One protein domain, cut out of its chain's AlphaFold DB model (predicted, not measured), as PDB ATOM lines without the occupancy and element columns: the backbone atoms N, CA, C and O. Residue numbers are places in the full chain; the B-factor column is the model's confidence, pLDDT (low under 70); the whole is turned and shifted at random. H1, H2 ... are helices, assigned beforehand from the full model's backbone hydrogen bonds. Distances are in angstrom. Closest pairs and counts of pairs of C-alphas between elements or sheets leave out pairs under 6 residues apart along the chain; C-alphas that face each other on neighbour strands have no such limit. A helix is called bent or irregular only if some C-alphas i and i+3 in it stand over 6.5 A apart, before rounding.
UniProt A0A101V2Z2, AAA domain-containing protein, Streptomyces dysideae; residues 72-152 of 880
ATOM      1  N   ALA A  72      43.971 -39.742 -22.421       61.53
ATOM      2  CA  ALA A  72      43.434 -38.496 -22.980       61.53
ATOM      3  C   ALA A  72      42.015 -38.639 -23.584       61.53
ATOM      4  O   ALA A  72      41.215 -37.698 -23.578       61.53
ATOM      5  N   VAL A  73      41.668 -39.820 -24.111       65.25
ATOM      6  CA  VAL A  73      40.324 -40.119 -24.638       65.25
ATOM      7  C   VAL A  73      39.347 -40.364 -23.488       65.25
ATOM      8  O   VAL A  73      38.199 -39.904 -23.544       65.25
ATOM      9  N   LEU A  74      39.808 -41.037 -22.430       65.31
ATOM     10  CA  LEU A  74      39.029 -41.294 -21.221       65.31
ATOM     11  C   LEU A  74      38.741 -40.007 -20.446       65.31
ATOM     12  O   LEU A  74      37.602 -39.807 -20.028       65.31
ATOM     13  N   GLU A  75      39.701 -39.091 -20.325       71.50
ATOM     14  CA  GLU A  75      39.493 -37.790 -19.681       71.50
ATOM     15  C   GLU A  75      38.401 -36.977 -20.376       71.50
ATOM     16  O   GLU A  75      37.487 -36.458 -19.729       71.50
ATOM     17  N   LYS A  76      38.417 -36.939 -21.711       74.06
ATOM     18  CA  LYS A  76      37.389 -36.249 -22.494       74.06
ATOM     19  C   LYS A  76      36.013 -36.910 -22.356       74.06
ATOM     20  O   LYS A  76      34.997 -36.210 -22.315       74.06
ATOM     21  N   ALA A  77      35.956 -38.240 -22.264       76.00
ATOM     22  CA  ALA A  77      34.715 -38.971 -22.016       76.00
ATOM     23  C   ALA A  77      34.175 -38.719 -20.595       76.00
ATOM     24  O   ALA A  77      32.985 -38.443 -20.432       76.00
ATOM     25  N   ARG A  78      35.046 -38.727 -19.574       79.50
ATOM     26  CA  ARG A  78      34.710 -38.385 -18.180       79.50
ATOM     27  C   ARG A  78      34.248 -36.931 -18.056       79.50
ATOM     28  O   ARG A  78      33.301 -36.657 -17.322       79.50
ATOM     29  N   TRP A  79      34.858 -36.013 -18.806       83.44
ATOM     30  CA  TRP A  79      34.434 -34.617 -18.887       83.44
ATOM     31  C   TRP A  79      33.001 -34.497 -19.423       83.44
ATOM     32  O   TRP A  79      32.146 -33.927 -18.750       83.44
ATOM     33  N   TRP A  80      32.692 -35.140 -20.557       83.50
ATOM     34  CA  TRP A  80      31.333 -35.142 -21.116       83.50
ATOM     35  C   TRP A  80      30.306 -35.830 -20.213       83.50
ATOM     36  O   TRP A  80      29.153 -35.396 -20.174       83.50
ATOM     37  N   ARG A  81      30.708 -36.875 -19.475       82.88
ATOM     38  CA  ARG A  81      29.828 -37.583 -18.536       82.88
ATOM     39  C   ARG A  81      29.236 -36.619 -17.515       82.88
ATOM     40  O   ARG A  81      28.027 -36.647 -17.334       82.88
ATOM     41  N   ARG A  82      30.056 -35.735 -16.928       80.00
ATOM     42  CA  ARG A  82      29.617 -34.758 -15.912       80.00
ATOM     43  C   ARG A  82      28.449 -33.898 -16.396       80.00
ATOM     44  O   ARG A  82      27.460 -33.750 -15.685       80.00
ATOM     45  N   HIS A  83      28.537 -33.393 -17.624       85.25
ATOM     46  CA  HIS A  83      27.500 -32.542 -18.209       85.25
ATOM     47  C   HIS A  83      26.249 -33.326 -18.611       85.25
ATOM     48  O   HIS A  83      25.135 -32.849 -18.421       85.25
ATOM     49  N   VAL A  84      26.412 -34.539 -19.147       83.31
ATOM     50  CA  VAL A  84      25.278 -35.381 -19.557       83.31
ATOM     51  C   VAL A  84      24.469 -35.860 -18.352       83.31
ATOM     52  O   VAL A  84      23.242 -35.842 -18.405       83.31
ATOM     53  N   THR A  85      25.126 -36.261 -17.263       77.19
ATOM     54  CA  THR A  85      24.432 -36.692 -16.043       77.19
ATOM     55  C   THR A  85      23.692 -35.538 -15.374       77.19
ATOM     56  O   THR A  85      22.577 -35.740 -14.904       77.19
ATOM     57  N   GLU A  86      24.247 -34.322 -15.409       81.94
ATOM     58  CA  GLU A  86      23.574 -33.123 -14.895       81.94
ATOM     59  C   GLU A  86      22.349 -32.749 -15.744       81.94
ATOM     60  O   GLU A  86      21.309 -32.404 -15.199       81.94
ATOM     61  N   VAL A  87      22.412 -32.899 -17.072       82.31
ATOM     62  CA  VAL A  87      21.239 -32.701 -17.948       82.31
ATOM     63  C   VAL A  87      20.144 -33.738 -17.679       82.31
ATOM     64  O   VAL A  87      18.963 -33.414 -17.764       82.31
ATOM     65  N   LEU A  88      20.514 -34.981 -17.357       75.25
ATOM     66  CA  LEU A  88      19.561 -36.060 -17.084       75.25
ATOM     67  C   LEU A  88      18.897 -35.920 -15.709       75.25
ATOM     68  O   LEU A  88      17.667 -35.921 -15.624       75.25
ATOM     69  N   GLY A  89      19.705 -35.797 -14.655       69.12
ATOM     70  CA  GLY A  89      19.258 -35.846 -13.259       69.12
ATOM     71  C   GLY A  89      19.166 -34.492 -12.558       69.12
ATOM     72  O   GLY A  89      18.744 -34.435 -11.411       69.12
ATOM     73  N   GLY A  90      19.590 -33.404 -13.203       71.62
ATOM     74  CA  GLY A  90      19.594 -32.059 -12.625       71.62
ATOM     75  C   GLY A  90      20.652 -31.810 -11.548       71.62
ATOM     76  O   GLY A  90      20.799 -30.683 -11.075       71.62
ATOM     77  N   VAL A  91      21.409 -32.843 -11.180       76.88
ATOM     78  CA  VAL A  91      22.426 -32.828 -10.129       76.88
ATOM     79  C   VAL A  91      23.804 -33.123 -10.744       76.88
ATOM     80  O   VAL A  91      23.909 -34.001 -11.608       76.88
ATOM     81  N   PRO A  92      24.875 -32.418 -10.334       68.69
ATOM     82  CA  PRO A  92      26.231 -32.704 -10.795       68.69
ATOM     83  C   PRO A  92      26.685 -34.139 -10.487       68.69
ATOM     84  O   PRO A  92      26.332 -34.726  -9.464       68.69
ATOM     85  N   TYR A  93      27.522 -34.702 -11.362       64.19
ATOM     86  CA  TYR A  93      28.104 -36.031 -11.164       64.19
ATOM     87  C   TYR A  93      28.957 -36.088  -9.885       64.19
ATOM     88  O   TYR A  93      29.924 -35.336  -9.771       64.19
ATOM     89  N   GLY A  94      28.630 -37.007  -8.968       60.50
ATOM     90  CA  GLY A  94      29.339 -37.192  -7.694       60.50
ATOM     91  C   GLY A  94      28.787 -36.382  -6.516       60.50
ATOM     92  O   GLY A  94      29.435 -36.325  -5.476       60.50
ATOM     93  N   ALA A  95      27.618 -35.750  -6.656       67.31
ATOM     94  CA  ALA A  95      26.990 -35.037  -5.547       67.31
ATOM     95  C   ALA A  95      26.465 -36.001  -4.456       67.31
ATOM     96  O   ALA A  95      25.996 -37.094  -4.791       67.31
ATOM     97  N   PRO A  96      26.487 -35.598  -3.170       59.16
ATOM     98  CA  PRO A  96      25.948 -36.397  -2.073       59.16
ATOM     99  C   PRO A  96      24.463 -36.761  -2.266       59.16
ATOM    100  O   PRO A  96      23.705 -35.958  -2.834       59.16
ATOM    101  N   PRO A  97      24.011 -37.924  -1.758       53.03
ATOM    102  CA  PRO A  97      22.596 -38.293  -1.746       53.03
ATOM    103  C   PRO A  97      21.744 -37.195  -1.089       53.03
ATOM    104  O   PRO A  97      22.090 -36.692  -0.026       53.03
ATOM    105  N   GLY A  98      20.641 -36.798  -1.732       69.06
ATOM    106  CA  GLY A  98      19.754 -35.726  -1.250       69.06
ATOM    107  C   GLY A  98      20.064 -34.318  -1.780       69.06
ATOM    108  O   GLY A  98      19.336 -33.374  -1.468       69.06
ATOM    109  N   THR A  99      21.097 -34.155  -2.616       76.69
ATOM    110  CA  THR A  99      21.383 -32.874  -3.283       76.69
ATOM    111  C   THR A  99      20.229 -32.473  -4.206       76.69
ATOM    112  O   THR A  99      19.822 -33.240  -5.077       76.69
ATOM    113  N   ARG A 100      19.703 -31.255  -4.031       77.19
ATOM    114  CA  ARG A 100      18.609 -30.736  -4.864       77.19
ATOM    115  C   ARG A 100      19.103 -30.408  -6.283       77.19
ATOM    116  O   ARG A 100      20.194 -29.846  -6.415       77.19
ATOM    117  N   PRO A 101      18.313 -30.703  -7.334       79.19
ATOM    118  CA  PRO A 101      18.627 -30.303  -8.702       79.19
ATOM    119  C   PRO A 101      18.861 -28.794  -8.839       79.19
ATOM    120  O   PRO A 101      18.146 -27.990  -8.237       79.19
ATOM    121  N   ARG A 102      19.832 -28.386  -9.664       80.06
ATOM    122  CA  ARG A 102      19.984 -26.974 -10.052       80.06
ATOM    123  C   ARG A 102      18.738 -26.542 -10.816       80.06
ATOM    124  O   ARG A 102      18.274 -27.269 -11.688       80.06
ATOM    125  N   SER A 103      18.239 -25.340 -10.531       76.69
ATOM    126  CA  SER A 103      16.955 -24.847 -11.048       76.69
ATOM    127  C   SER A 103      16.806 -25.003 -12.565       76.69
ATOM    128  O   SER A 103      15.799 -25.534 -13.012       76.69
ATOM    129  N   ALA A 104      17.822 -24.635 -13.348       79.69
ATOM    130  CA  ALA A 104      17.815 -24.737 -14.812       79.69
ATOM    131  C   ALA A 104      17.849 -26.181 -15.367       79.69
ATOM    132  O   ALA A 104      17.666 -26.380 -16.566       79.69
ATOM    133  N   TYR A 105      18.095 -27.186 -14.518       82.25
ATOM    134  CA  TYR A 105      18.196 -28.603 -14.883       82.25
ATOM    135  C   TYR A 105      17.217 -29.501 -14.113       82.25
ATOM    136  O   TYR A 105      17.275 -30.725 -14.255       82.25
ATOM    137  N   ASP A 106      16.309 -28.905 -13.337       77.81
ATOM    138  CA  ASP A 106      15.310 -29.605 -12.534       77.81
ATOM    139  C   ASP A 106      14.337 -30.399 -13.434       77.81
ATOM    140  O   ASP A 106      13.572 -29.789 -14.193       77.81
ATOM    141  N   PRO A 107      14.340 -31.749 -13.369       76.19
ATOM    142  CA  PRO A 107      13.461 -32.587 -14.181       76.19
ATOM    143  C   PRO A 107      11.969 -32.352 -13.923       76.19
ATOM    144  O   PRO A 107      11.162 -32.672 -14.794       76.19
ATOM    145  N   ALA A 108      11.601 -31.816 -12.753       74.12
ATOM    146  CA  ALA A 108      10.215 -31.520 -12.402       74.12
ATOM    147  C   ALA A 108       9.715 -30.194 -13.001       74.12
ATOM    148  O   ALA A 108       8.507 -29.970 -13.054       74.12
ATOM    149  N   ARG A 109      10.624 -29.309 -13.439       76.06
ATOM    150  CA  ARG A 109      10.291 -27.964 -13.943       76.06
ATOM    151  C   ARG A 109      10.542 -27.783 -15.434       76.06
ATOM    152  O   ARG A 109       9.828 -27.010 -16.059       76.06
ATOM    153  N   PHE A 110      11.543 -28.465 -15.991       80.94
ATOM    154  CA  PHE A 110      11.978 -28.259 -17.373       80.94
ATOM    155  C   PHE A 110      12.046 -29.573 -18.150       80.94
ATOM    156  O   PHE A 110      12.583 -30.590 -17.691       80.94
ATOM    157  N   SER A 111      11.544 -29.538 -19.381       78.88
ATOM    158  CA  SER A 111      11.627 -30.659 -20.309       78.88
ATOM    159  C   SER A 111      13.084 -31.007 -20.623       78.88
ATOM    160  O   SER A 111      14.008 -30.204 -20.481       78.88
ATOM    161  N   LEU A 112      13.324 -32.241 -21.070       79.69
ATOM    162  CA  LEU A 112      14.677 -32.678 -21.422       79.69
ATOM    163  C   LEU A 112      15.294 -31.822 -22.546       79.69
ATOM    164  O   LEU A 112      16.497 -31.588 -22.529       79.69
ATOM    165  N   ALA A 113      14.480 -31.338 -23.491       76.88
ATOM    166  CA  ALA A 113      14.935 -30.485 -24.589       76.88
ATOM    167  C   ALA A 113      15.375 -29.095 -24.093       76.88
ATOM    168  O   ALA A 113      16.460 -28.636 -24.447       76.88
ATOM    169  N   GLU A 114      14.600 -28.472 -23.202       82.69
ATOM    170  CA  GLU A 114      14.955 -27.182 -22.588       82.69
ATOM    171  C   GLU A 114      16.244 -27.290 -21.760       82.69
ATOM    172  O   GLU A 114      17.094 -26.400 -21.795       82.69
ATOM    173  N   ARG A 115      16.445 -28.421 -21.072       87.88
ATOM    174  CA  ARG A 115      17.674 -28.708 -20.314       87.88
ATOM    175  C   ARG A 115      18.890 -28.937 -21.220       87.88
ATOM    176  O   ARG A 115      19.993 -28.496 -20.894       87.88
ATOM    177  N   GLU A 116      18.711 -29.588 -22.371       87.56
ATOM    178  CA  GLU A 116      19.754 -29.730 -23.399       87.56
ATOM    179  C   GLU A 116      20.174 -28.363 -23.974       87.56
ATOM    180  O   GLU A 116      21.369 -28.119 -24.166       87.56
ATOM    181  N   GLU A 117      19.218 -27.459 -24.208       85.81
ATOM    182  CA  GLU A 117      19.467 -26.087 -24.674       85.81
ATOM    183  C   GLU A 117      20.128 -25.207 -23.612       85.81
ATOM    184  O   GLU A 117      21.065 -24.466 -23.919       85.81
ATOM    185  N   ALA A 118      19.690 -25.310 -22.355       87.00
ATOM    186  CA  ALA A 118      20.319 -24.625 -21.232       87.00
ATOM    187  C   ALA A 118      21.790 -25.042 -21.081       87.00
ATOM    188  O   ALA A 118      22.667 -24.181 -20.995       87.00
ATOM    189  N   LYS A 119      22.089 -26.349 -21.164       89.44
ATOM    190  CA  LYS A 119      23.474 -26.833 -21.067       89.44
ATOM    191  C   LYS A 119      24.317 -26.439 -22.271       89.44
ATOM    192  O   LYS A 119      25.501 -26.162 -22.119       89.44
ATOM    193  N   ALA A 120      23.731 -26.394 -23.464       89.12
ATOM    194  CA  ALA A 120      24.436 -25.908 -24.644       89.12
ATOM    195  C   ALA A 120      24.828 -24.429 -24.516       89.12
ATOM    196  O   ALA A 120      25.967 -24.091 -24.831       89.12
ATOM    197  N   ARG A 121      23.931 -23.570 -24.006       87.19
ATOM    198  CA  ARG A 121      24.242 -22.159 -23.717       87.19
ATOM    199  C   ARG A 121      25.356 -22.024 -22.683       87.19
ATOM    200  O   ARG A 121      26.343 -21.354 -22.962       87.19
ATOM    201  N   GLU A 122      25.259 -22.751 -21.570       89.44
ATOM    202  CA  GLU A 122      26.289 -22.750 -20.519       89.44
ATOM    203  C   GLU A 122      27.672 -23.159 -21.067       89.44
ATOM    204  O   GLU A 122      28.676 -22.505 -20.797       89.44
ATOM    205  N   LEU A 123      27.741 -24.217 -21.885       88.50
ATOM    206  CA  LEU A 123      29.002 -24.668 -22.488       88.50
ATOM    207  C   LEU A 123      29.540 -23.692 -23.549       88.50
ATOM    208  O   LEU A 123      30.755 -23.585 -23.722       88.50
ATOM    209  N   ALA A 124      28.658 -22.992 -24.264       85.38
ATOM    210  CA  ALA A 124      29.044 -21.966 -25.225       85.38
ATOM    211  C   ALA A 124      29.613 -20.717 -24.528       85.38
ATOM    212  O   ALA A 124      30.644 -20.205 -24.963       85.38
ATOM    213  N   GLU A 125      29.002 -20.280 -23.423       86.69
ATOM    214  CA  GLU A 125      29.487 -19.180 -22.571       86.69
ATOM    215  C   GLU A 125      30.853 -19.497 -21.945       86.69
ATOM    216  O   GLU A 125      31.708 -18.624 -21.835       86.69
ATOM    217  N   GLN A 126      31.108 -20.771 -21.632       83.88
ATOM    218  CA  GLN A 126      32.413 -21.270 -21.171       83.88
ATOM    219  C   GLN A 126      33.456 -21.417 -22.301       83.88
ATOM    220  O   GLN A 126      34.539 -21.961 -22.084       83.88
ATOM    221  N   GLY A 127      33.153 -20.956 -23.519       77.50
ATOM    222  CA  GLY A 127      34.094 -20.917 -24.642       77.50
ATOM    223  C   GLY A 127      34.291 -22.248 -25.376       77.50
ATOM    224  O   GLY A 127      35.218 -22.378 -26.185       77.50
ATOM    225  N   ILE A 128      33.439 -23.254 -25.149       80.81
ATOM    226  CA  ILE A 128      33.591 -24.571 -25.783       80.81
ATOM    227  C   ILE A 128      33.020 -24.558 -27.201       80.81
ATOM    228  O   ILE A 128      31.813 -24.658 -27.440       80.81
ATOM    229  N   ARG A 129      33.926 -24.477 -28.181       68.31
ATOM    230  CA  ARG A 129      33.584 -24.458 -29.611       68.31
ATOM    231  C   ARG A 129      32.756 -25.689 -30.009       68.31
ATOM    232  O   ARG A 129      33.181 -26.830 -29.832       68.31
ATOM    233  N   GLY A 130      31.587 -25.456 -30.614       69.44
ATOM    234  CA  GLY A 130      30.721 -26.507 -31.172       69.44
ATOM    235  C   GLY A 130      29.743 -27.168 -30.185       69.44
ATOM    236  O   GLY A 130      29.096 -28.166 -30.536       69.44
ATOM    237  N   ALA A 131      29.603 -26.633 -28.969       77.44
ATOM    238  CA  ALA A 131      28.607 -27.068 -27.992       77.44
ATOM    239  C   ALA A 131      27.197 -26.538 -28.337       77.44
ATOM    240  O   ALA A 131      26.696 -25.598 -27.739       77.44
ATOM    241  N   SER A 132      26.544 -27.141 -29.334       86.75
ATOM    242  CA  SER A 132      25.130 -26.876 -29.654       86.75
ATOM    243  C   SER A 132      24.188 -27.803 -28.873       86.75
ATOM    244  O   SER A 132      24.601 -28.891 -28.457       86.75
ATOM    245  N   ALA A 133      22.902 -27.448 -28.768       83.56
ATOM    246  CA  ALA A 133      21.871 -28.329 -28.200       83.56
ATOM    247  C   ALA A 133      21.851 -29.702 -28.899       83.56
ATOM    248  O   ALA A 133      21.776 -30.750 -28.258       83.56
ATOM    249  N   ARG A 134      22.083 -29.721 -30.221       79.81
ATOM    250  CA  ARG A 134      22.258 -30.949 -31.014       79.81
ATOM    251  C   ARG A 134      23.466 -31.779 -30.560       79.81
ATOM    252  O   ARG A 134      23.387 -33.008 -30.539       79.81
ATOM    253  N   THR A 135      24.583 -31.142 -30.203       82.31
ATOM    254  CA  THR A 135      25.786 -31.819 -29.690       82.31
ATOM    255  C   THR A 135      25.516 -32.464 -28.331       82.31
ATOM    256  O   THR A 135      25.848 -33.641 -28.157       82.31
ATOM    257  N   VAL A 136      24.883 -31.732 -27.408       85.56
ATOM    258  CA  VAL A 136      24.524 -32.216 -26.063       85.56
ATOM    259  C   VAL A 136      23.531 -33.377 -26.157       85.56
ATOM    260  O   VAL A 136      23.805 -34.455 -25.626       85.56
ATOM    261  N   ARG A 137      22.457 -33.223 -26.944       84.75
ATOM    262  CA  ARG A 137      21.467 -34.277 -27.223       84.75
ATOM    263  C   ARG A 137      22.108 -35.547 -27.771       84.75
ATOM    264  O   ARG A 137      21.862 -36.643 -27.269       84.75
ATOM    265  N   ARG A 138      22.983 -35.412 -28.776       83.38
ATOM    266  CA  ARG A 138      23.700 -36.545 -29.383       83.38
ATOM    267  C   ARG A 138      24.598 -37.261 -28.370       83.38
ATOM    268  O   ARG A 138      24.651 -38.489 -28.373       83.38
ATOM    269  N   LYS A 139      25.330 -36.518 -27.532       81.12
ATOM    270  CA  LYS A 139      26.211 -37.094 -26.501       81.12
ATOM    271  C   LYS A 139      25.405 -37.801 -25.407       81.12
ATOM    272  O   LYS A 139      25.756 -38.924 -25.060       81.12
ATOM    273  N   ARG A 140      24.286 -37.221 -24.959       86.69
ATOM    274  CA  ARG A 140      23.354 -37.860 -24.019       86.69
ATOM    275  C   ARG A 140      22.791 -39.170 -24.560       86.69
ATOM    276  O   ARG A 140      22.878 -40.182 -23.875       86.69
ATOM    277  N   GLN A 141      22.249 -39.167 -25.780       70.00
ATOM    278  CA  GLN A 141      21.669 -40.372 -26.385       70.00
ATOM    279  C   GLN A 141      22.692 -41.511 -26.472       70.00
ATOM    280  O   GLN A 141      22.387 -42.643 -26.115       70.00
ATOM    281  N   ARG A 142      23.933 -41.208 -26.876       68.38
ATOM    282  CA  ARG A 142      24.999 -42.216 -26.926       68.38
ATOM    283  C   ARG A 142      25.412 -42.725 -25.547       68.38
ATOM    284  O   ARG A 142      25.674 -43.915 -25.425       68.38
ATOM    285  N   TYR A 143      25.459 -41.851 -24.541       74.81
ATOM    286  CA  TYR A 143      25.764 -42.234 -23.160       74.81
ATOM    287  C   TYR A 143      24.692 -43.144 -22.557       74.81
ATOM    288  O   TYR A 143      25.025 -44.138 -21.928       74.81
ATOM    289  N   GLN A 144      23.410 -42.856 -22.790       65.44
ATOM    290  CA  GLN A 144      22.320 -43.716 -22.315       65.44
ATOM    291  C   GLN A 144      22.312 -45.092 -22.993       65.44
ATOM    292  O   GLN A 144      21.879 -46.058 -22.383       65.44
ATOM    293  N   GLN A 145      22.785 -45.180 -24.239       50.66
ATOM    294  CA  GLN A 145      22.827 -46.437 -24.993       50.66
ATOM    295  C   GLN A 145      24.080 -47.283 -24.723       50.66
ATOM    296  O   GLN A 145      24.004 -48.502 -24.794       50.66
ATOM    297  N   HIS A 146      25.235 -46.658 -24.469       50.31
ATOM    298  CA  HIS A 146      26.537 -47.350 -24.449       50.31
ATOM    299  C   HIS A 146      27.428 -46.942 -23.260       50.31
ATOM    300  O   HIS A 146      28.646 -47.126 -23.298       50.31
ATOM    301  N   GLY A 147      26.870 -46.290 -22.237       64.44
ATOM    302  CA  GLY A 147      27.622 -45.809 -21.079       64.44
ATOM    303  C   GLY A 147      28.777 -44.868 -21.451       64.44
ATOM    304  O   GLY A 147      28.705 -44.082 -22.403       64.44
ATOM    305  N   LEU A 148      29.881 -44.940 -20.697       60.84
ATOM    306  CA  LEU A 148      31.070 -44.106 -20.923       60.84
ATOM    307  C   LEU A 148      31.701 -44.343 -22.309       60.84
ATOM    308  O   LEU A 148      32.192 -43.392 -22.922       60.84
ATOM    309  N   ALA A 149      31.614 -45.567 -22.845       56.56
ATOM    310  CA  ALA A 149      32.120 -45.910 -24.172       56.56
ATOM    311  C   ALA A 149      31.418 -45.100 -25.281       56.56
ATOM    312  O   ALA A 149      32.069 -44.643 -26.221       56.56
ATOM    313  N   GLY A 150      30.124 -44.793 -25.125       65.31
ATOM    314  CA  GLY A 150      29.354 -43.967 -26.067       65.31
ATOM    315  C   GLY A 150      29.779 -42.493 -26.140       65.31
ATOM    316  O   GLY A 150      29.458 -41.790 -27.108       65.31
ATOM    317  N   LEU A 151      30.514 -42.004 -25.135       73.06
ATOM    318  CA  LEU A 151      31.023 -40.629 -25.083       73.06
ATOM    319  C   LEU A 151      32.395 -40.460 -25.746       73.06
ATOM    320  O   LEU A 151      32.784 -39.317 -26.028       73.06
ATOM    321  N   THR A 152      33.071 -41.564 -26.065       69.44
ATOM    322  CA  THR A 152      34.335 -41.577 -26.812       69.44
ATOM    323  C   THR A 152      34.108 -41.181 -28.281       69.44
ATOM    324  O   THR A 152      33.006 -41.306 -28.829       69.44
TER     325      THR A 152
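Overview. This is residues 72 to 152 of the 880 residues of the protein "AAA domain-containing protein" of Streptomyces dysideae (UniProt A0A101V2Z2). Three helices cross steeply, each touching the other two: H3 spans from H2 to H1 and folds back near its end, while residues 90 to 111 loop from H1 to H2. The 81 printed residues include H1, H2 and H3 in that order, all helix in class. The whole is compact, radius of gyration of the C-alphas 12.2 A, spanning 33 by 26 by 23 A.

Along the chain. Find C-alpha 72 at (43.434, -38.496, -22.980); H1, residues 72 to 89, runs 26.2 A. H2, residues 112 to 125, runs 20.1 A. H3, residues 133 to 151, spans 15.6 A to (31.023, -40.629, -25.083); it is irregular, C-alphas 145 and 148 being 9.5 A apart.

Arrangement. H1 touches H2, closest C-alphas Val 87 and Arg 115, 5.9 A, at a steep 48 degrees. H1 touches H3 at Ala 77 and Leu 151, closest C-alphas, 5.1 A. H2 and H3 touch about perpendicular, 77 degrees. O i to N i+4 pairs are within hydrogen-bond range throughout H2, 13 of 14 in H1, 12 of 15 in H3.

Size, cuts and confidence. The printed part has no cut. The H1 to H2 link is long. Low confidence includes residues 92 to 98.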